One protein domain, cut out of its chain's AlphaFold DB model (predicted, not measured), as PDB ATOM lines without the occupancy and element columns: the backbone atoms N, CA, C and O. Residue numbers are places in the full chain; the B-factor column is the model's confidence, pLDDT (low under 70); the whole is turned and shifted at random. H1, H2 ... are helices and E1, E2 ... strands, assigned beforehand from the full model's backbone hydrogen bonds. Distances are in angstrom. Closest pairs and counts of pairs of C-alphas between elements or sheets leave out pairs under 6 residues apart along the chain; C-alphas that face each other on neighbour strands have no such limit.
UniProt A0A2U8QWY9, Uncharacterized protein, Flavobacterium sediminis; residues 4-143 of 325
ATOM      1  N   LYS A   4      25.184  -4.804  28.711       74.69
ATOM      2  CA  LYS A   4      24.924  -3.355  28.715       74.69
ATOM      3  C   LYS A   4      23.909  -2.874  27.669       74.69
ATOM      4  O   LYS A   4      23.098  -2.023  28.028       74.69
ATOM      5  N   PRO A   5      23.893  -3.365  26.411       84.00
ATOM      6  CA  PRO A   5      22.879  -2.944  25.443       84.00
ATOM      7  C   PRO A   5      21.463  -3.340  25.875       84.00
ATOM      8  O   PRO A   5      20.543  -2.532  25.781       84.00
ATOM      9  N   LEU A   6      21.307  -4.556  26.408       86.38
ATOM     10  CA  LEU A   6      20.024  -5.070  26.879       86.38
ATOM     11  C   LEU A   6      19.559  -4.361  28.155       86.38
ATOM     12  O   LEU A   6      18.376  -4.074  28.294       86.38
ATOM     13  N   GLU A   7      20.477  -4.053  29.069       85.56
ATOM     14  CA  GLU A   7      20.166  -3.288  30.281       85.56
ATOM     15  C   GLU A   7      19.682  -1.869  29.930       85.56
ATOM     16  O   GLU A   7      18.678  -1.411  30.472       85.56
ATOM     17  N   LYS A   8      20.305  -1.207  28.940       86.88
ATOM     18  CA  LYS A   8      19.829   0.091  28.430       86.88
ATOM     19  C   LYS A   8      18.451  -0.007  27.775       86.88
ATOM     20  O   LYS A   8      17.591   0.822  28.051       86.88
ATOM     21  N   GLN A   9      18.226  -1.023  26.938       90.19
ATOM     22  CA  GLN A   9      16.913  -1.258  26.330       90.19
ATOM     23  C   GLN A   9      15.839  -1.469  27.405       90.19
ATOM     24  O   GLN A   9      14.778  -0.851  27.335       90.19
ATOM     25  N   ALA A  10      16.131  -2.296  28.414       91.69
ATOM     26  CA  ALA A  10      15.243  -2.533  29.545       91.69
ATOM     27  C   ALA A  10      14.900  -1.223  30.263       91.69
ATOM     28  O   ALA A  10      13.721  -0.919  30.440       91.69
ATOM     29  N   GLN A  11      15.911  -0.422  30.608       92.06
ATOM     30  CA  GLN A  11      15.729   0.853  31.299       92.06
ATOM     31  C   GLN A  11      14.857   1.825  30.489       92.06
ATOM     32  O   GLN A  11      13.886   2.358  31.026       92.06
ATOM     33  N   SER A  12      15.136   2.010  29.192       91.88
ATOM     34  CA  SER A  12      14.329   2.876  28.321       91.88
ATOM     35  C   SER A  12      12.889   2.376  28.172       91.88
ATOM     36  O   SER A  12      11.946   3.171  28.186       91.88
ATOM     37  N   TYR A  13      12.693   1.058  28.077       94.25
ATOM     38  CA  TYR A  13      11.357   0.471  28.013       94.25
ATOM     39  C   TYR A  13      10.582   0.707  29.316       94.25
ATOM     40  O   TYR A  13       9.461   1.215  29.273       94.25
ATOM     41  N   ILE A  14      11.194   0.435  30.472       95.25
ATOM     42  CA  ILE A  14      10.609   0.684  31.799       95.25
ATOM     43  C   ILE A  14      10.241   2.159  31.961       95.25
ATOM     44  O   ILE A  14       9.119   2.461  32.369       95.25
ATOM     45  N   TYR A  15      11.145   3.071  31.592       94.38
ATOM     46  CA  TYR A  15      10.889   4.510  31.612       94.38
ATOM     47  C   TYR A  15       9.624   4.851  30.819       94.38
ATOM     48  O   TYR A  15       8.705   5.475  31.352       94.38
ATOM     49  N   SER A  16       9.523   4.369  29.575       94.38
ATOM     50  CA  SER A  16       8.359   4.629  28.719       94.38
ATOM     51  C   SER A  16       7.049   4.095  29.312       94.38
ATOM     52  O   SER A  16       6.026   4.780  29.257       94.38
ATOM     53  N   GLN A  17       7.072   2.910  29.936       95.44
ATOM     54  CA  GLN A  17       5.886   2.327  30.564       95.44
ATOM     55  C   GLN A  17       5.466   3.122  31.803       95.44
ATOM     56  O   GLN A  17       4.285   3.413  31.971       95.44
ATOM     57  N   LEU A  18       6.412   3.525  32.651       94.88
ATOM     58  CA  LEU A  18       6.118   4.344  33.827       94.88
ATOM     59  C   LEU A  18       5.542   5.715  33.433       94.88
ATOM     60  O   LEU A  18       4.530   6.139  33.992       94.88
ATOM     61  N   VAL A  19       6.125   6.375  32.429       93.44
ATOM     62  CA  VAL A  19       5.609   7.647  31.896       93.44
ATOM     63  C   VAL A  19       4.207   7.477  31.308       93.44
ATOM     64  O   VAL A  19       3.340   8.314  31.551       93.44
ATOM     65  N   ARG A  20       3.936   6.372  30.599       93.62
ATOM     66  CA  ARG A  20       2.598   6.051  30.070       93.62
ATOM     67  C   ARG A  20       1.535   5.953  31.170       93.62
ATOM     68  O   ARG A  20       0.389   6.323  30.930       93.62
ATOM     69  N   PHE A  21       1.899   5.478  32.361       92.69
ATOM     70  CA  PHE A  21       1.018   5.457  33.536       92.69
ATOM     71  C   PHE A  21       1.008   6.779  34.328       92.69
ATOM     72  O   PHE A  21       0.368   6.855  35.370       92.69
ATOM     73  N   GLY A  22       1.669   7.834  33.842       89.94
ATOM     74  CA  GLY A  22       1.634   9.173  34.438       89.94
ATOM     75  C   GLY A  22       2.649   9.410  35.561       89.94
ATOM     76  O   GLY A  22       2.581  10.438  36.239       89.94
ATOM     77  N   PHE A  23       3.602   8.499  35.771       92.31
ATOM     78  CA  PHE A  23       4.656   8.694  36.764       92.31
ATOM     79  C   PHE A  23       5.690   9.723  36.295       92.31
ATOM     80  O   PHE A  23       6.096   9.741  35.133       92.31
ATOM     81  N   LYS A  24       6.171  10.557  37.225       91.06
ATOM     82  CA  LYS A  24       7.342  11.412  36.996       91.06
ATOM     83  C   LYS A  24       8.595  10.609  37.306       91.06
ATOM     84  O   LYS A  24       8.814  10.243  38.462       91.06
ATOM     85  N   VAL A  25       9.383  10.331  36.274       91.69
ATOM     86  CA  VAL A  25      10.563   9.470  36.355       91.69
ATOM     87  C   VAL A  25      11.813  10.276  36.029       91.69
ATOM     88  O   VAL A  25      11.844  10.970  35.015       91.69
ATOM     89  N   ASN A  26      12.837  10.154  36.868       87.81
ATOM     90  CA  ASN A  26      14.154  10.739  36.644       87.81
ATOM     91  C   ASN A  26      15.184   9.628  36.433       87.81
ATOM     92  O   ASN A  26      15.248   8.687  37.225       87.81
ATOM     93  N   GLU A  27      16.000   9.764  35.392       82.56
ATOM     94  CA  GLU A  27      17.198   8.946  35.199       82.56
ATOM     95  C   GLU A  27      18.333   9.461  36.085       82.56
ATOM     96  O   GLU A  27      18.488  10.671  36.276       82.56
ATOM     97  N   LEU A  28      19.130   8.541  36.622       72.81
ATOM     98  CA  LEU A  28      20.313   8.889  37.393       72.81
ATOM     99  C   LEU A  28      21.549   8.878  36.509       72.81
ATOM    100  O   LEU A  28      21.810   7.931  35.775       72.81
ATOM    101  N   SER A  29      22.341   9.940  36.616       61.41
ATOM    102  CA  SER A  29      23.635  10.039  35.944       61.41
ATOM    103  C   SER A  29      24.746   9.259  36.660       61.41
ATOM    104  O   SER A  29      25.831   9.121  36.099       61.41
ATOM    105  N   PHE A  30      24.495   8.763  37.880       58.69
ATOM    106  CA  PHE A  30      25.458   8.031  38.709       58.69
ATOM    107  C   PHE A  30      24.794   6.833  39.396       58.69
ATOM    108  O   PHE A  30      23.693   6.949  39.929       58.69
ATOM    109  N   ASP A  31      25.490   5.698  39.385       56.16
ATOM    110  CA  ASP A  31      25.026   4.403  39.889       56.16
ATOM    111  C   ASP A  31      25.266   4.319  41.413       56.16
ATOM    112  O   ASP A  31      26.240   3.730  41.883       56.16
ATOM    113  N   GLU A  32      24.431   4.996  42.209       58.97
ATOM    114  CA  GLU A  32      24.446   4.870  43.675       58.97
ATOM    115  C   GLU A  32      23.399   3.844  44.129       58.97
ATOM    116  O   GLU A  32      22.218   3.936  43.791       58.97
ATOM    117  N   ASN A  33      23.826   2.857  44.925       62.59
ATOM    118  CA  ASN A  33      22.967   1.831  45.540       62.59
ATOM    119  C   ASN A  33      22.126   1.000  44.547       62.59
ATOM    120  O   ASN A  33      21.010   0.584  44.865       62.59
ATOM    121  N   GLY A  34      22.651   0.762  43.339       66.94
ATOM    122  CA  GLY A  34      22.004  -0.058  42.311       66.94
ATOM    123  C   GLY A  34      20.699   0.528  41.770       66.94
ATOM    124  O   GLY A  34      19.815  -0.235  41.376       66.94
ATOM    125  N   SER A  35      20.565   1.855  41.803       80.12
ATOM    126  CA  SER A  35      19.389   2.579  41.332       80.12
ATOM    127  C   SER A  35      19.565   3.052  39.886       80.12
ATOM    128  O   SER A  35      20.505   3.772  39.568       80.12
ATOM    129  N   ASP A  36      18.633   2.669  39.011       84.75
ATOM    130  CA  ASP A  36      18.653   3.060  37.595       84.75
ATOM    131  C   ASP A  36      17.704   4.239  37.323       84.75
ATOM    132  O   ASP A  36      17.989   5.109  36.497       84.75
ATOM    133  N   LEU A  37      16.561   4.280  38.021       90.06
ATOM    134  CA  LEU A  37      15.560   5.344  37.912       90.06
ATOM    135  C   LEU A  37      15.012   5.730  39.293       90.06
ATOM    136  O   LEU A  37      14.931   4.907  40.208       90.06
ATOM    137  N   TYR A  38      14.527   6.965  39.406       90.12
ATOM    138  CA  TYR A  38      13.665   7.402  40.501       90.12
ATOM    139  C   TYR A  38      12.265   7.707  39.999       90.12
ATOM    140  O   TYR A  38      12.103   8.480  39.057       90.12
ATOM    141  N   ILE A  39      11.246   7.191  40.684       90.00
ATOM    142  CA  ILE A  39       9.885   7.717  40.548       90.00
ATOM    143  C   ILE A  39       9.675   8.729  41.658       90.00
ATOM    144  O   ILE A  39       9.785   8.368  42.825       90.00
ATOM    145  N   ILE A  40       9.352   9.973  41.312       85.44
ATOM    146  CA  ILE A  40       9.209  11.062  42.279       85.44
ATOM    147  C   ILE A  40       7.770  11.560  42.299       85.44
ATOM    148  O   ILE A  40       7.199  11.924  41.271       85.44
ATOM    149  N   LYS A  41       7.200  11.668  43.497       82.00
ATOM    150  CA  LYS A  41       5.926  12.345  43.717       82.00
ATOM    151  C   LYS A  41       6.124  13.472  44.718       82.00
ATOM    152  O   LYS A  41       6.444  13.245  45.883       82.00
ATOM    153  N   LYS A  42       5.913  14.702  44.243       66.88
ATOM    154  CA  LYS A  42       5.740  15.853  45.128       66.88
ATOM    155  C   LYS A  42       4.379  15.705  45.791       66.88
ATOM    156  O   LYS A  42       3.371  15.606  45.091       66.88
ATOM    157  N   THR A  43       4.369  15.641  47.110       63.28
ATOM    158  CA  THR A  43       3.133  15.589  47.882       63.28
ATOM    159  C   THR A  43       2.688  17.008  48.238       63.28
ATOM    160  O   THR A  43       3.429  17.977  48.028       63.28
ATOM    161  N   THR A  44       1.458  17.152  48.731       57.94
ATOM    162  CA  THR A  44       0.844  18.441  49.105       57.94
ATOM    163  C   THR A  44       1.662  19.207  50.149       57.94
ATOM    164  O   THR A  44       1.620  20.431  50.179       57.94
ATOM    165  N   LYS A  45       2.508  18.517  50.923       54.41
ATOM    166  CA  LYS A  45       3.243  19.068  52.073       54.41
ATOM    167  C   LYS A  45       4.715  19.384  51.858       54.41
ATOM    168  O   LYS A  45       5.500  19.355  52.801       54.41
ATOM    169  N   HIS A  46       5.145  19.605  50.620       51.78
ATOM    170  CA  HIS A  46       6.568  19.791  50.296       51.78
ATOM    171  C   HIS A  46       7.478  18.595  50.657       51.78
ATOM    172  O   HIS A  46       8.690  18.683  50.456       51.78
ATOM    173  N   LYS A  47       6.930  17.462  51.121       59.12
ATOM    174  CA  LYS A  47       7.671  16.210  51.274       59.12
ATOM    175  C   LYS A  47       7.825  15.570  49.890       59.12
ATOM    176  O   LYS A  47       6.898  15.516  49.078       59.12
ATOM    177  N   LEU A  48       9.036  15.124  49.582       70.94
ATOM    178  CA  LEU A  48       9.329  14.418  48.341       70.94
ATOM    179  C   LEU A  48       9.303  12.924  48.645       70.94
ATOM    180  O   LEU A  48      10.186  12.419  49.335       70.94
ATOM    181  N   LYS A  49       8.282  12.216  48.152       79.25
ATOM    182  CA  LYS A  49       8.313  10.752  48.136       79.25
ATOM    183  C   LYS A  49       8.989  10.294  46.861       79.25
ATOM    184  O   LYS A  49       8.712  10.812  45.777       79.25
ATOM    185  N   TYR A  50       9.858   9.305  47.002       86.81
ATOM    186  CA  TYR A  50      10.505   8.673  45.873       86.81
ATOM    187  C   TYR A  50      10.529   7.160  46.035       86.81
ATOM    188  O   TYR A  50      10.588   6.646  47.155       86.81
ATOM    189  N   LEU A  51      10.491   6.462  44.906       91.00
ATOM    190  CA  LEU A  51      10.803   5.042  44.822       91.00
ATOM    191  C   LEU A  51      12.106   4.863  44.055       91.00
ATOM    192  O   LEU A  51      12.268   5.442  42.980       91.00
ATOM    193  N   ILE A  52      13.001   4.058  44.623       91.75
ATOM    194  CA  ILE A  52      14.209   3.566  43.966       91.75
ATOM    195  C   ILE A  52      13.783   2.463  43.005       91.75
ATOM    196  O   ILE A  52      13.182   1.476  43.428       91.75
ATOM    197  N   VAL A  53      14.102   2.616  41.725       94.06
ATOM    198  CA  VAL A  53      13.798   1.621  40.702       94.06
ATOM    199  C   VAL A  53      15.093   1.014  40.196       94.06
ATOM    200  O   VAL A  53      15.959   1.726  39.689       94.06
ATOM    201  N   GLN A  54      15.191  -0.308  40.288       93.50
ATOM    202  CA  GLN A  54      16.241  -1.073  39.630       93.50
ATOM    203  C   GLN A  54      15.683  -1.786  38.394       93.50
ATOM    204  O   GLN A  54      14.594  -2.362  38.425       93.50
ATOM    205  N   SER A  55      16.447  -1.753  37.311       93.19
ATOM    206  CA  SER A  55      16.189  -2.396  36.030       93.19
ATOM    207  C   SER A  55      17.146  -3.570  35.847       93.19
ATOM    208  O   SER A  55      18.347  -3.464  36.094       93.19
ATOM    209  N   LYS A  56      16.616  -4.722  35.426       92.81
ATOM    210  CA  LYS A  56      17.415  -5.882  35.009       92.81
ATOM    211  C   LYS A  56      16.874  -6.451  33.703       92.81
ATOM    212  O   LYS A  56      15.785  -7.021  33.676       92.81
ATOM    213  N   GLY A  57      17.652  -6.350  32.633       92.12
ATOM    214  CA  GLY A  57      17.371  -6.938  31.324       92.12
ATOM    215  C   GLY A  57      17.932  -8.356  31.185       92.12
ATOM    216  O   GLY A  57      19.107  -8.599  31.468       92.12
ATOM    217  N   ARG A  58      17.127  -9.327  30.745       91.25
ATOM    218  CA  ARG A  58      17.553 -10.722  30.523       91.25
ATOM    219  C   ARG A  58      17.050 -11.263  29.187       91.25
ATOM    220  O   ARG A  58      15.924 -11.007  28.790       91.25
ATOM    221  N   SER A  59      17.886 -12.044  28.512       89.25
ATOM    222  CA  SER A  59      17.483 -12.837  27.349       89.25
ATOM    223  C   SER A  59      17.279 -14.280  27.793       89.25
ATOM    224  O   SER A  59      18.158 -14.852  28.449       89.25
ATOM    225  N   LEU A  60      16.123 -14.857  27.475       85.75
ATOM    226  CA  LEU A  60      15.845 -16.273  27.678       85.75
ATOM    227  C   LEU A  60      16.287 -17.060  26.449       85.75
ATOM    228  O   LEU A  60      15.597 -17.139  25.437       85.75
ATOM    229  N   ASN A  61      17.452 -17.681  26.577       76.19
ATOM    230  CA  ASN A  61      17.952 -18.655  25.614       76.19
ATOM    231  C   ASN A  61      17.622 -20.070  26.148       76.19
ATOM    232  O   ASN A  61      16.938 -20.212  27.159       76.19
ATOM    233  N   GLU A  62      18.142 -21.139  25.537       62.00
ATOM    234  CA  GLU A  62      17.966 -22.521  26.041       62.00
ATOM    235  C   GLU A  62      18.520 -22.757  27.466       62.00
ATOM    236  O   GLU A  62      18.256 -23.787  28.081       62.00
ATOM    237  N   LYS A  63      19.289 -21.808  28.021       69.31
ATOM    238  CA  LYS A  63      19.870 -21.883  29.367       69.31
ATOM    239  C   LYS A  63      19.096 -21.021  30.363       69.31
ATOM    240  O   LYS A  63      18.693 -19.902  30.051       69.31
ATOM    241  N   ASN A  64      18.981 -21.520  31.594       81.25
ATOM    242  CA  ASN A  64      18.466 -20.758  32.731       81.25
ATOM    243  C   ASN A  64      19.314 -19.498  32.964       81.25
ATOM    244  O   ASN A  64      20.542 -19.542  32.880       81.25
ATOM    245  N   THR A  65      18.657 -18.401  33.324       89.31
ATOM    246  CA  THR A  65      19.307 -17.152  33.736       89.31
ATOM    247  C   THR A  65      18.963 -16.828  35.185       89.31
ATOM    248  O   THR A  65      18.082 -17.455  35.777       89.31
ATOM    249  N   SER A  66      19.660 -15.873  35.790       90.81
ATOM    250  CA  SER A  66      19.357 -15.419  37.144       90.81
ATOM    251  C   SER A  66      19.435 -13.903  37.275       90.81
ATOM    252  O   SER A  66      20.116 -13.196  36.523       90.81
ATOM    253  N   VAL A  67      18.689 -13.402  38.251       93.38
ATOM    254  CA  VAL A  67      18.758 -12.024  38.725       93.38
ATOM    255  C   VAL A  67      19.143 -12.062  40.196       93.38
ATOM    256  O   VAL A  67      18.569 -12.839  40.963       93.38
ATOM    257  N   THR A  68      20.132 -11.251  40.560       94.31
ATOM    258  CA  THR A  68      20.604 -11.068  41.932       94.31
ATOM    259  C   THR A  68      20.436  -9.612  42.349       94.31
ATOM    260  O   THR A  68      20.604  -8.714  41.521       94.31
ATOM    261  N   ILE A  69      20.084  -9.394  43.617       94.44
ATOM    262  CA  ILE A  69      19.913  -8.069  44.227       94.44
ATOM    263  C   ILE A  69      20.545  -8.089  45.625       94.44
ATOM    264  O   ILE A  69      20.136  -8.922  46.442       94.44
ATOM    265  N   PRO A  70      21.505  -7.203  45.936       94.44
ATOM    266  CA  PRO A  70      22.039  -7.062  47.288       94.44
ATOM    267  C   PRO A  70      20.932  -6.819  48.319       94.44
ATOM    268  O   PRO A  70      20.029  -6.014  48.093       94.44
ATOM    269  N   ILE A  71      20.999  -7.501  49.469       93.25
ATOM    270  CA  ILE A  71      19.971  -7.376  50.521       93.25
ATOM    271  C   ILE A  71      19.819  -5.923  50.986       93.25
ATOM    272  O   ILE A  71      18.702  -5.466  51.225       93.25
ATOM    273  N   GLU A  72      20.931  -5.195  51.085       91.44
ATOM    274  CA  GLU A  72      20.976  -3.803  51.541       91.44
ATOM    275  C   GLU A  72      20.187  -2.827  50.652       91.44
ATOM    276  O   GLU A  72      19.747  -1.788  51.143       91.44
ATOM    277  N   TYR A  73      19.938  -3.174  49.383       90.75
ATOM    278  CA  TYR A  73      19.164  -2.331  48.465       90.75
ATOM    279  C   TYR A  73      17.654  -2.446  48.699       90.75
ATOM    280  O   TYR A  73      16.905  -1.518  48.399       90.75
ATOM    281  N   VAL A  74      17.177  -3.566  49.254       91.12
ATOM    282  CA  VAL A  74      15.741  -3.887  49.325       91.12
ATOM    283  C   VAL A  74      15.077  -3.235  50.546       91.12
ATOM    284  O   VAL A  74      14.698  -3.890  51.523       91.12
ATOM    285  N   GLN A  75      14.907  -1.916  50.473       88.19
ATOM    286  CA  GLN A  75      14.158  -1.099  51.435       88.19
ATOM    287  C   GLN A  75      12.671  -0.980  51.054       88.19
ATOM    288  O   GLN A  75      12.232  -1.497  50.030       88.19
ATOM    289  N   SER A  76      11.856  -0.323  51.889       84.38
ATOM    290  CA  SER A  76      10.404  -0.171  51.659       84.38
ATOM    291  C   SER A  76      10.057   0.642  50.407       84.38
ATOM    292  O   SER A  76       8.986   0.453  49.835       84.38
ATOM    293  N   ASN A  77      10.957   1.519  49.967       87.88
ATOM    294  CA  ASN A  77      10.830   2.345  48.770       87.88
ATOM    295  C   ASN A  77      11.551   1.759  47.540       87.88
ATOM    296  O   ASN A  77      11.670   2.454  46.535       87.88
ATOM    297  N   PHE A  78      12.040   0.518  47.597       93.19
ATOM    298  CA  PHE A  78      12.722  -0.134  46.477       93.19
ATOM    299  C   PHE A  78      11.741  -0.923  45.602       93.19
ATOM    300  O   PHE A  78      10.871  -1.618  46.115       93.19
ATOM    301  N   ILE A  79      11.886  -0.882  44.283       95.88
ATOM    302  CA  ILE A  79      11.176  -1.777  43.364       95.88
ATOM    303  C   ILE A  79      12.123  -2.291  42.282       95.88
ATOM    304  O   ILE A  79      13.019  -1.581  41.829       95.88
ATOM    305  N   LEU A  80      11.898  -3.529  41.845       96.44
ATOM    306  CA  LEU A  80      12.678  -4.161  40.784       96.44
ATOM    307  C   LEU A  80      11.794  -4.442  39.577       96.44
ATOM    308  O   LEU A  80      10.800  -5.164  39.685       96.44
ATOM    309  N   PHE A  81      12.222  -3.959  38.419       97.19
ATOM    310  CA  PHE A  81      11.724  -4.423  37.137       97.19
ATOM    311  C   PHE A  81      12.676  -5.447  36.530       97.19
ATOM    312  O   PHE A  81      13.883  -5.222  36.433       97.19
ATOM    313  N   ILE A  82      12.114  -6.565  36.077       95.69
ATOM    314  CA  ILE A  82      12.825  -7.544  35.259       95.69
ATOM    315  C   ILE A  82      12.207  -7.520  33.869       95.69
ATOM    316  O   ILE A  82      11.050  -7.902  33.686       95.69
ATOM    317  N   TYR A  83      12.994  -7.070  32.902       95.19
ATOM    318  CA  TYR A  83      12.644  -7.072  31.494       95.19
ATOM    319  C   TYR A  83      13.248  -8.305  30.828       95.19
ATOM    320  O   TYR A  83      14.450  -8.549  30.942       95.19
ATOM    321  N   ILE A  84      12.421  -9.106  30.163       92.88
ATOM    322  CA  ILE A  84      12.821 -10.383  29.584       92.88
ATOM    323  C   ILE A  84      12.468 -10.427  28.106       92.88
ATOM    324  O   ILE A  84      11.313 -10.221  27.749       92.88
ATOM    325  N   ILE A  85      13.447 -10.776  27.275       90.81
ATOM    326  CA  ILE A  85      13.243 -11.113  25.865       90.81
ATOM    327  C   ILE A  85      13.230 -12.641  25.728       90.81
ATOM    328  O   ILE A  85      14.197 -13.302  26.111       90.81
ATOM    329  N   ASP A  86      12.144 -13.203  25.196       88.62
ATOM    330  CA  ASP A  86      12.002 -14.617  24.817       88.62
ATOM    331  C   ASP A  86      11.688 -14.719  23.317       88.62
ATOM    332  O   ASP A  86      10.531 -14.699  22.886       88.62
ATOM    333  N   GLY A  87      12.745 -14.787  22.503       85.25
ATOM    334  CA  GLY A  87      12.626 -14.708  21.047       85.25
ATOM    335  C   GLY A  87      12.119 -13.333  20.613       85.25
ATOM    336  O   GLY A  87      12.783 -12.331  20.857       85.25
ATOM    337  N   GLU A  88      10.947 -13.298  19.977       83.12
ATOM    338  CA  GLU A  88      10.267 -12.058  19.567       83.12
ATOM    339  C   GLU A  88       9.344 -11.487  20.656       83.12
ATOM    340  O   GLU A  88       8.814 -10.391  20.503       83.12
ATOM    341  N   ASN A  89       9.133 -12.220  21.755       87.25
ATOM    342  CA  ASN A  89       8.255 -11.779  22.833       87.25
ATOM    343  C   ASN A  89       9.033 -11.007  23.896       87.25
ATOM    344  O   ASN A  89      10.104 -11.425  24.339       87.25
ATOM    345  N   GLU A  90       8.435  -9.919  24.366       91.12
ATOM    346  CA  GLU A  90       8.960  -9.097  25.450       91.12
ATOM    347  C   GLU A  90       8.038  -9.206  26.667       91.12
ATOM    348  O   GLU A  90       6.811  -9.108  26.569       91.12
ATOM    349  N   HIS A  91       8.628  -9.398  27.840       92.94
ATOM    350  CA  HIS A  91       7.911  -9.490  29.102       92.94
ATOM    351  C   HIS A  91       8.489  -8.503  30.104       92.94
ATOM    352  O   HIS A  91       9.702  -8.421  30.285       92.94
ATOM    353  N   LEU A  92       7.614  -7.786  30.806       96.19
ATOM    354  CA  LEU A  92       8.008  -6.865  31.862       96.19
ATOM    355  C   LEU A  92       7.359  -7.278  33.173       96.19
ATOM    356  O   LEU A  92       6.134  -7.281  33.289       96.19
ATOM    357  N   PHE A  93       8.188  -7.606  34.158       97.00
ATOM    358  CA  PHE A  93       7.742  -8.023  35.480       97.00
ATOM    359  C   PHE A  93       8.141  -6.997  36.538       97.00
ATOM    360  O   PHE A  93       9.269  -6.513  36.519       97.00
ATOM    361  N   LEU A  94       7.245  -6.713  37.482       97.50
ATOM    362  CA  LEU A  94       7.491  -5.866  38.647       97.50
ATOM    363  C   LEU A  94       7.506  -6.706  39.928       97.50
ATOM    364  O   LEU A  94       6.560  -7.442  40.222       97.50
ATOM    365  N   PHE A  95       8.546  -6.522  40.737       97.12
ATOM    366  CA  PHE A  95       8.682  -7.113  42.062       97.12
ATOM    367  C   PHE A  95       8.757  -6.025  43.135       97.12
ATOM    368  O   PHE A  95       9.585  -5.117  43.072       97.12
ATOM    369  N   LEU A  96       7.878  -6.145  44.134       95.19
ATOM    370  CA  LEU A  96       7.841  -5.279  45.318       95.19
ATOM    371  C   LEU A  96       8.778  -5.811  46.420       95.19
ATOM    372  O   LEU A  96       9.053  -7.016  46.426       95.19
ATOM    373  N   PRO A  97       9.206  -4.984  47.397       93.38
ATOM    374  CA  PRO A  97      10.173  -5.379  48.425       93.38
ATOM    375  C   PRO A  97       9.826  -6.688  49.126       93.38
ATOM    376  O   PRO A  97      10.655  -7.590  49.212       93.38
ATOM    377  N   ASP A  98       8.579  -6.824  49.577       92.75
ATOM    378  CA  ASP A  98       8.135  -7.995  50.333       92.75
ATOM    379  C   ASP A  98       8.189  -9.276  49.501       92.75
ATOM    380  O   ASP A  98       8.400 -10.351  50.041       92.75
ATOM    381  N   GLN A  99       8.066  -9.160  48.177       93.94
ATOM    382  CA  GLN A  99       8.147 -10.289  47.251       93.94
ATOM    383  C   GLN A  99       9.594 -10.671  46.927       93.94
ATOM    384  O   GLN A  99       9.861 -11.826  46.620       93.94
ATOM    385  N   ILE A 100      10.522  -9.713  46.959       95.69
ATOM    386  CA  ILE A 100      11.957  -9.972  46.767       95.69
ATOM    387  C   ILE A 100      12.525 -10.630  48.026       95.69
ATOM    388  O   ILE A 100      13.303 -11.576  47.940       95.69
ATOM    389  N   LYS A 101      12.069 -10.195  49.205       94.88
ATOM    390  CA  LYS A 101      12.489 -10.741  50.503       94.88
ATOM    391  C   LYS A 101      12.161 -12.226  50.691       94.88
ATOM    392  O   LYS A 101      12.768 -12.858  51.551       94.88
ATOM    393  N   THR A 102      11.252 -12.801  49.897       94.62
ATOM    394  CA  THR A 102      10.963 -14.247  49.913       94.62
ATOM    395  C   THR A 102      11.917 -15.073  49.047       94.62
ATOM    396  O   THR A 102      11.784 -16.296  48.987       94.62
ATOM    397  N   TRP A 103      12.844 -14.446  48.319       95.81
ATOM    398  CA  TRP A 103      13.797 -15.155  47.467       95.81
ATOM    399  C   TRP A 103      14.892 -15.832  48.290       95.81
ATOM    400  O   TRP A 103      15.159 -15.477  49.439       95.81
ATOM    401  N   LYS A 104      15.562 -16.816  47.681       95.88
ATOM    402  CA  LYS A 104      16.727 -17.447  48.306       95.88
ATOM    403  C   LYS A 104      17.841 -16.415  48.454       95.88
ATOM    404  O   LYS A 104      18.034 -15.590  47.567       95.88
ATOM    405  N   VAL A 105      18.588 -16.507  49.548       96.44
ATOM    406  CA  VAL A 105      19.787 -15.698  49.778       96.44
ATOM    407  C   VAL A 105      21.014 -16.529  49.412       96.44
ATOM    408  O   VAL A 105      21.122 -17.684  49.826       96.44
ATOM    409  N   ASN A 106      21.917 -15.967  48.609       94.12
ATOM    410  CA  ASN A 106      23.182 -16.612  48.254       94.12
ATOM    411  C   ASN A 106      24.295 -16.306  49.283       94.12
ATOM    412  O   ASN A 106      24.110 -15.538  50.228       94.12
ATOM    413  N   SER A 107      25.485 -16.885  49.092       93.50
ATOM    414  CA  SER A 107      26.649 -16.664  49.968       93.50
ATOM    415  C   SER A 107      27.130 -15.209  50.020       93.50
ATOM    416  O   SER A 107      27.776 -14.818  50.988       93.50
ATOM    417  N   ASN A 108      26.796 -14.406  49.007       93.62
ATOM    418  CA  ASN A 108      27.199 -13.006  48.884       93.62
ATOM    419  C   ASN A 108      26.182 -12.042  49.513       93.62
ATOM    420  O   ASN A 108      26.296 -10.837  49.321       93.62
ATOM    421  N   LYS A 109      25.200 -12.555  50.274       95.12
ATOM    422  CA  LYS A 109      24.112 -11.762  50.871       95.12
ATOM    423  C   LYS A 109      23.262 -11.039  49.817       95.12
ATOM    424  O   LYS A 109      22.869  -9.888  49.998       95.12
ATOM    425  N   GLU A 110      22.943 -11.737  48.733       96.56
ATOM    426  CA  GLU A 110      22.046 -11.250  47.686       96.56
ATOM    427  C   GLU A 110      20.807 -12.138  47.592       96.56
ATOM    428  O   GLU A 110      20.895 -13.369  47.663       96.56
ATOM    429  N   TYR A 111      19.652 -11.516  47.372       97.12
ATOM    430  CA  TYR A 111      18.452 -12.210  46.931       97.12
ATOM    431  C   TYR A 111      18.654 -12.702  45.501       97.12
ATOM    432  O   TYR A 111      19.038 -11.920  44.634       97.12
ATOM    433  N   ILE A 112      18.374 -13.980  45.237       96.19
ATOM    434  CA  ILE A 112      18.513 -14.585  43.911       96.19
ATOM    435  C   ILE A 112      17.214 -15.230  43.435       96.19
ATOM    436  O   ILE A 112      16.588 -16.033  44.133       96.19
ATOM    437  N   ILE A 113      16.860 -14.945  42.182       94.75
ATOM    438  CA  ILE A 113      15.818 -15.659  41.453       94.75
ATOM    439  C   ILE A 113      16.381 -16.238  40.156       94.75
ATOM    440  O   ILE A 113      16.905 -15.526  39.302       94.75
ATOM    441  N   SER A 114      16.271 -17.556  39.998       92.44
ATOM    442  CA  SER A 114      16.501 -18.217  38.709       92.44
ATOM    443  C   SER A 114      15.266 -18.067  37.835       92.44
ATOM    444  O   SER A 114      14.153 -18.182  38.352       92.44
ATOM    445  N   ILE A 115      15.452 -17.842  36.540       91.56
ATOM    446  CA  ILE A 115      14.400 -17.589  35.558       91.56
ATOM    447  C   ILE A 115      14.631 -18.485  34.337       91.56
ATOM    448  O   ILE A 115      15.756 -18.625  33.853       91.56
ATOM    449  N   ASN A 116      13.555 -19.102  33.859       90.75
ATOM    450  CA  ASN A 116      13.511 -19.926  32.657       90.75
ATOM    451  C   ASN A 116      12.128 -19.803  31.993       90.75
ATOM    452  O   ASN A 116      11.236 -19.154  32.551       90.75
ATOM    453  N   LYS A 117      11.950 -20.419  30.818       89.12
ATOM    454  CA  LYS A 117      10.705 -20.322  30.035       89.12
ATOM    455  C   LYS A 117       9.473 -20.817  30.800       89.12
ATOM    456  O   LYS A 117       8.445 -20.154  30.810       89.12
ATOM    457  N   GLU A 118       9.589 -21.935  31.509       89.06
ATOM    458  CA  GLU A 118       8.488 -22.479  32.318       89.06
ATOM    459  C   GLU A 118       8.104 -21.533  33.462       89.06
ATOM    460  O   GLU A 118       6.929 -21.306  33.749       89.06
ATOM    461  N   LYS A 119       9.101 -20.922  34.106       89.25
ATOM    462  CA  LYS A 119       8.887 -20.064  35.264       89.25
ATOM    463  C   LYS A 119       8.216 -18.751  34.904       89.25
ATOM    464  O   LYS A 119       7.337 -18.334  35.651       89.25
ATOM    465  N   ILE A 120       8.551 -18.132  33.770       90.88
ATOM    466  CA  ILE A 120       7.849 -16.914  33.321       90.88
ATOM    467  C   ILE A 120       6.380 -17.182  32.959       90.88
ATOM    468  O   ILE A 120       5.557 -16.275  33.023       90.88
ATOM    469  N   GLN A 121       6.033 -18.435  32.643       89.62
ATOM    470  CA  GLN A 121       4.659 -18.872  32.376       89.62
ATOM    471  C   GLN A 121       3.904 -19.318  33.639       89.62
ATOM    472  O   GLN A 121       2.681 -19.505  33.592       89.62
ATOM    473  N   SER A 122       4.604 -19.479  34.765       91.75
ATOM    474  CA  SER A 122       4.008 -19.880  36.038       91.75
ATOM    475  C   SER A 122       3.018 -18.836  36.561       91.75
ATOM    476  O   SER A 122       3.128 -17.640  36.281       91.75
ATOM    477  N   GLN A 123       2.054 -19.288  37.366       89.69
ATOM    478  CA  GLN A 123       1.042 -18.395  37.931       89.69
ATOM    479  C   GLN A 123       1.661 -17.297  38.806       89.69
ATOM    480  O   GLN A 123       1.206 -16.158  38.758       89.69
ATOM    481  N   ASP A 124       2.730 -17.612  39.543       88.19
ATOM    482  CA  ASP A 124       3.460 -16.636  40.356       88.19
ATOM    483  C   ASP A 124       3.981 -15.470  39.497       88.19
ATOM    484  O   ASP A 124       3.665 -14.316  39.778       88.19
ATOM    485  N   PHE A 125       4.665 -15.752  38.381       91.50
ATOM    486  CA  PHE A 125       5.181 -14.715  37.474       91.50
ATOM    487  C   PHE A 125       4.084 -13.964  36.725       91.50
ATOM    488  O   PHE A 125       4.206 -12.755  36.526       91.50
ATOM    489  N   LYS A 126       2.988 -14.634  36.352       91.38
ATOM    490  CA  LYS A 126       1.848 -13.973  35.697       91.38
ATOM    491  C   LYS A 126       1.265 -12.850  36.552       91.38
ATOM    492  O   LYS A 126       0.919 -11.805  36.015       91.38
ATOM    493  N   THR A 127       1.237 -13.009  37.879       92.69
ATOM    494  CA  THR A 127       0.791 -11.936  38.794       92.69
ATOM    495  C   THR A 127       1.757 -10.754  38.896       92.69
ATOM    496  O   THR A 127       1.423  -9.741  39.515       92.69
ATOM    497  N   LYS A 128       2.963 -10.878  38.327       96.38
ATOM    498  CA  LYS A 128       4.004  -9.843  38.326       96.38
ATOM    499  C   LYS A 128       4.109  -9.098  37.007       96.38
ATOM    500  O   LYS A 128       4.891  -8.157  36.942       96.38
ATOM    501  N   VAL A 129       3.358  -9.487  35.978       96.19
ATOM    502  CA  VAL A 129       3.346  -8.770  34.696       96.19
ATOM    503  C   VAL A 129       2.900  -7.332  34.936       96.19
ATOM    504  O   VAL A 129       1.848  -7.098  35.527       96.19
ATOM    505  N   PHE A 130       3.720  -6.372  34.512       96.94
ATOM    506  CA  PHE A 130       3.451  -4.963  34.749       96.94
ATOM    507  C   PHE A 130       2.235  -4.496  33.950       96.94
ATOM    508  O   PHE A 130       2.254  -4.438  32.722       96.94
ATOM    509  N   ASP A 131       1.176  -4.162  34.677       94.06
ATOM    510  CA  ASP A 131      -0.111  -3.735  34.155       94.06
ATOM    511  C   ASP A 131      -0.662  -2.550  34.969       94.06
ATOM    512  O   ASP A 131      -0.017  -2.017  35.878       94.06
ATOM    513  N   LYS A 132      -1.902  -2.149  34.668       92.38
ATOM    514  CA  LYS A 132      -2.598  -1.083  35.401       92.38
ATOM    515  C   LYS A 132      -2.742  -1.386  36.900       92.38
ATOM    516  O   LYS A 132      -2.690  -0.462  37.710       92.38
ATOM    517  N   ASN A 133      -2.912  -2.651  37.288       91.56
ATOM    518  CA  ASN A 133      -3.077  -3.028  38.693       91.56
ATOM    519  C   ASN A 133      -1.771  -2.837  39.468       91.56
ATOM    520  O   ASN A 133      -1.771  -2.280  40.567       91.56
ATOM    521  N   LEU A 134      -0.648  -3.274  38.897       94.12
ATOM    522  CA  LEU A 134       0.672  -3.082  39.491       94.12
ATOM    523  C   LEU A 134       1.107  -1.612  39.472       94.12
ATOM    524  O   LEU A 134       1.683  -1.157  40.460       94.12
ATOM    525  N   ALA A 135       0.750  -0.843  38.440       93.62
ATOM    526  CA  ALA A 135       0.903   0.613  38.454       93.62
ATOM    527  C   ALA A 135       0.137   1.252  39.631       93.62
ATOM    528  O   ALA A 135       0.712   2.032  40.386       93.62
ATOM    529  N   GLY A 136      -1.110   0.840  39.890       87.81
ATOM    530  CA  GLY A 136      -1.869   1.301  41.060       87.81
ATOM    531  C   GLY A 136      -1.193   0.984  42.406       87.81
ATOM    532  O   GLY A 136      -1.298   1.761  43.356       87.81
ATOM    533  N   LYS A 137      -0.429  -0.116  42.500       89.69
ATOM    534  CA  LYS A 137       0.380  -0.415  43.696       89.69
ATOM    535  C   LYS A 137       1.557   0.549  43.854       89.69
ATOM    536  O   LYS A 137       1.803   0.993  44.973       89.69
ATOM    537  N   ILE A 138       2.239   0.912  42.764       92.44
ATOM    538  CA  ILE A 138       3.289   1.948  42.773       92.44
ATOM    539  C   ILE A 138       2.695   3.287  43.231       92.44
ATOM    540  O   ILE A 138       3.255   3.940  44.112       92.44
ATOM    541  N   GLU A 139       1.529   3.676  42.704       87.06
ATOM    542  CA  GLU A 139       0.836   4.888  43.152       87.06
ATOM    543  C   GLU A 139       0.536   4.856  44.649       87.06
ATOM    544  O   GLU A 139       0.748   5.859  45.327       87.06
ATOM    545  N   HIS A 140       0.072   3.716  45.167       82.38
ATOM    546  CA  HIS A 140      -0.205   3.540  46.589       82.38
ATOM    547  C   HIS A 140       1.061   3.667  47.446       82.38
ATOM    548  O   HIS A 140       1.025   4.342  48.470       82.38
ATOM    549  N   MET A 141       2.193   3.103  47.012       83.44
ATOM    550  CA  MET A 141       3.482   3.277  47.702       83.44
ATOM    551  C   MET A 141       3.942   4.745  47.724       83.44
ATOM    552  O   MET A 141       4.586   5.187  48.676       83.44
ATOM    553  N   LEU A 142       3.580   5.514  46.694       81.44
ATOM    554  CA  LEU A 142       3.858   6.947  46.584       81.44
ATOM    555  C   LEU A 142       2.806   7.838  47.267       81.44
ATOM    556  O   LEU A 142       3.001   9.055  47.312       81.44
ATOM    557  N   LYS A 143       1.693   7.295  47.784       74.81
ATOM    558  CA  LYS A 143       0.735   8.077  48.586       74.81
ATOM    559  C   LYS A 143       1.369   8.443  49.925       74.81
ATOM    560  O   LYS A 143       2.172   7.686  50.470       74.81
TER     561      LYS A 143
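This is residues 4 to 143 of the 325 residues of an uncharacterized protein of Flavobacterium sediminis (UniProt A0A2U8QWY9). Look first for a strongly twisted sheet of five strands that wraps round one long helix, H1. A small second sheet, E4 paired with E7, comes near the long strand E3, and after E7 the short helices H3 and H4 lead to H5, which is over the same face of the large sheet as H1. The printed part has 140 residues with five named helices and seven named strands, in the order H1 E1 E2 E3 E4 E5 E6 H2 E7 H3 H4 H5, and its class is mixed, helices and strands. The large sheet is mixed and runs E1, E2, E3, E5, E6, with E3 and E5 parallel and the other neighbours antiparallel; E4 and E7 are antiparallel. The whole is compact, with a radius of gyration of the C-alphas of 14.8 A and spans of 50 by 35 by 30 A.

Start at E3, residues 48 to 59, an inner strand of the large sheet. On one side is E2, residues 37 to 42, antiparallel to E3 at 155 degrees, where N 41 and O 49 are 2.9 A apart. E1, residues 25 to 27, is an edge strand and the antiparallel neighbour of E2 at 139 degrees, and there N 26 and O 38 are 2.9 A apart. E1, E2 and E3 form a meander, each strand the antiparallel neighbour of the one before, in two hairpins. On the other side of E3 is E5, residues 78 to 86, parallel to it at 24 degrees; look at N 58 and O 83, 2.8 A apart. E6, residues 89 to 95, is the other edge strand and forms a hairpin with E5, with N 84 and O 91 at 2.8 A. From edge to edge the strands' lines turn by 78 degrees and the way across the sheet turns by 81 degrees. The sheet curls round H1, residues 4 to 20, whose closest C-alphas to E3 are those of Glu 7 and Gly 57, 4.7 A apart. H5, residues 132 to 141, is on the same face of the sheet as H1, at a height over the sheet of 7.4 A; H1 and H5 with the sheet E1 E2 E3 E5 E6 form two layers, helices on one face of a sheet. H1 and H5 are close but not clearly touching, with the C-alphas of Leu 18 and Ala 135 at 7.9 A, and about perpendicular at 86 degrees. In the second sheet E4, residues 65 to 70, pairs with E7, residues 110 to 115, at 162 degrees, with N 111 and O 69 at 2.8 A. The closest C-alphas of E3 and E4 are those of Lys 56 and Val 67, 7.3 A apart, while E3 and E7 are apart. H2, residues 97 to 100, only grazes the large sheet, and so does H3, residues 117 to 121, which is only just on it with 5 pairs of C-alphas within 10 A. H4, residues 123 to 126, is only just not on it, with 4 such pairs. In H1, H3 and H5 every O i to N i+4 pair is within hydrogen-bond range; H2 and H4 are too short for such a pair.

Find C-alpha 4 at (24.924, -3.355, 28.715); from there H1 runs 24.3 A to Arg 20. E1 and E2 follow, and E3 runs 35.4 A from C-alpha 48 at (9.329, 14.418, 48.341) to Ser 59. E4 covers 17.1 A, E5 26.1 A and E6 19.8 A. After the four residues of H2, E7 covers 15.7 A, and the short H3 and H4 come next. H5 covers 14.4 A and ends at C-alpha 141 at (3.482, 3.277, 47.702).

The two C-alphas farthest apart are those of Lys 45 and Glu 62, 51.2 A. The printed part has no cut, and no link is long. The mean pLDDT of the printed part is 87.6; it is under 70 at residues 29 to 34, 42 to 47 and 62 to 63.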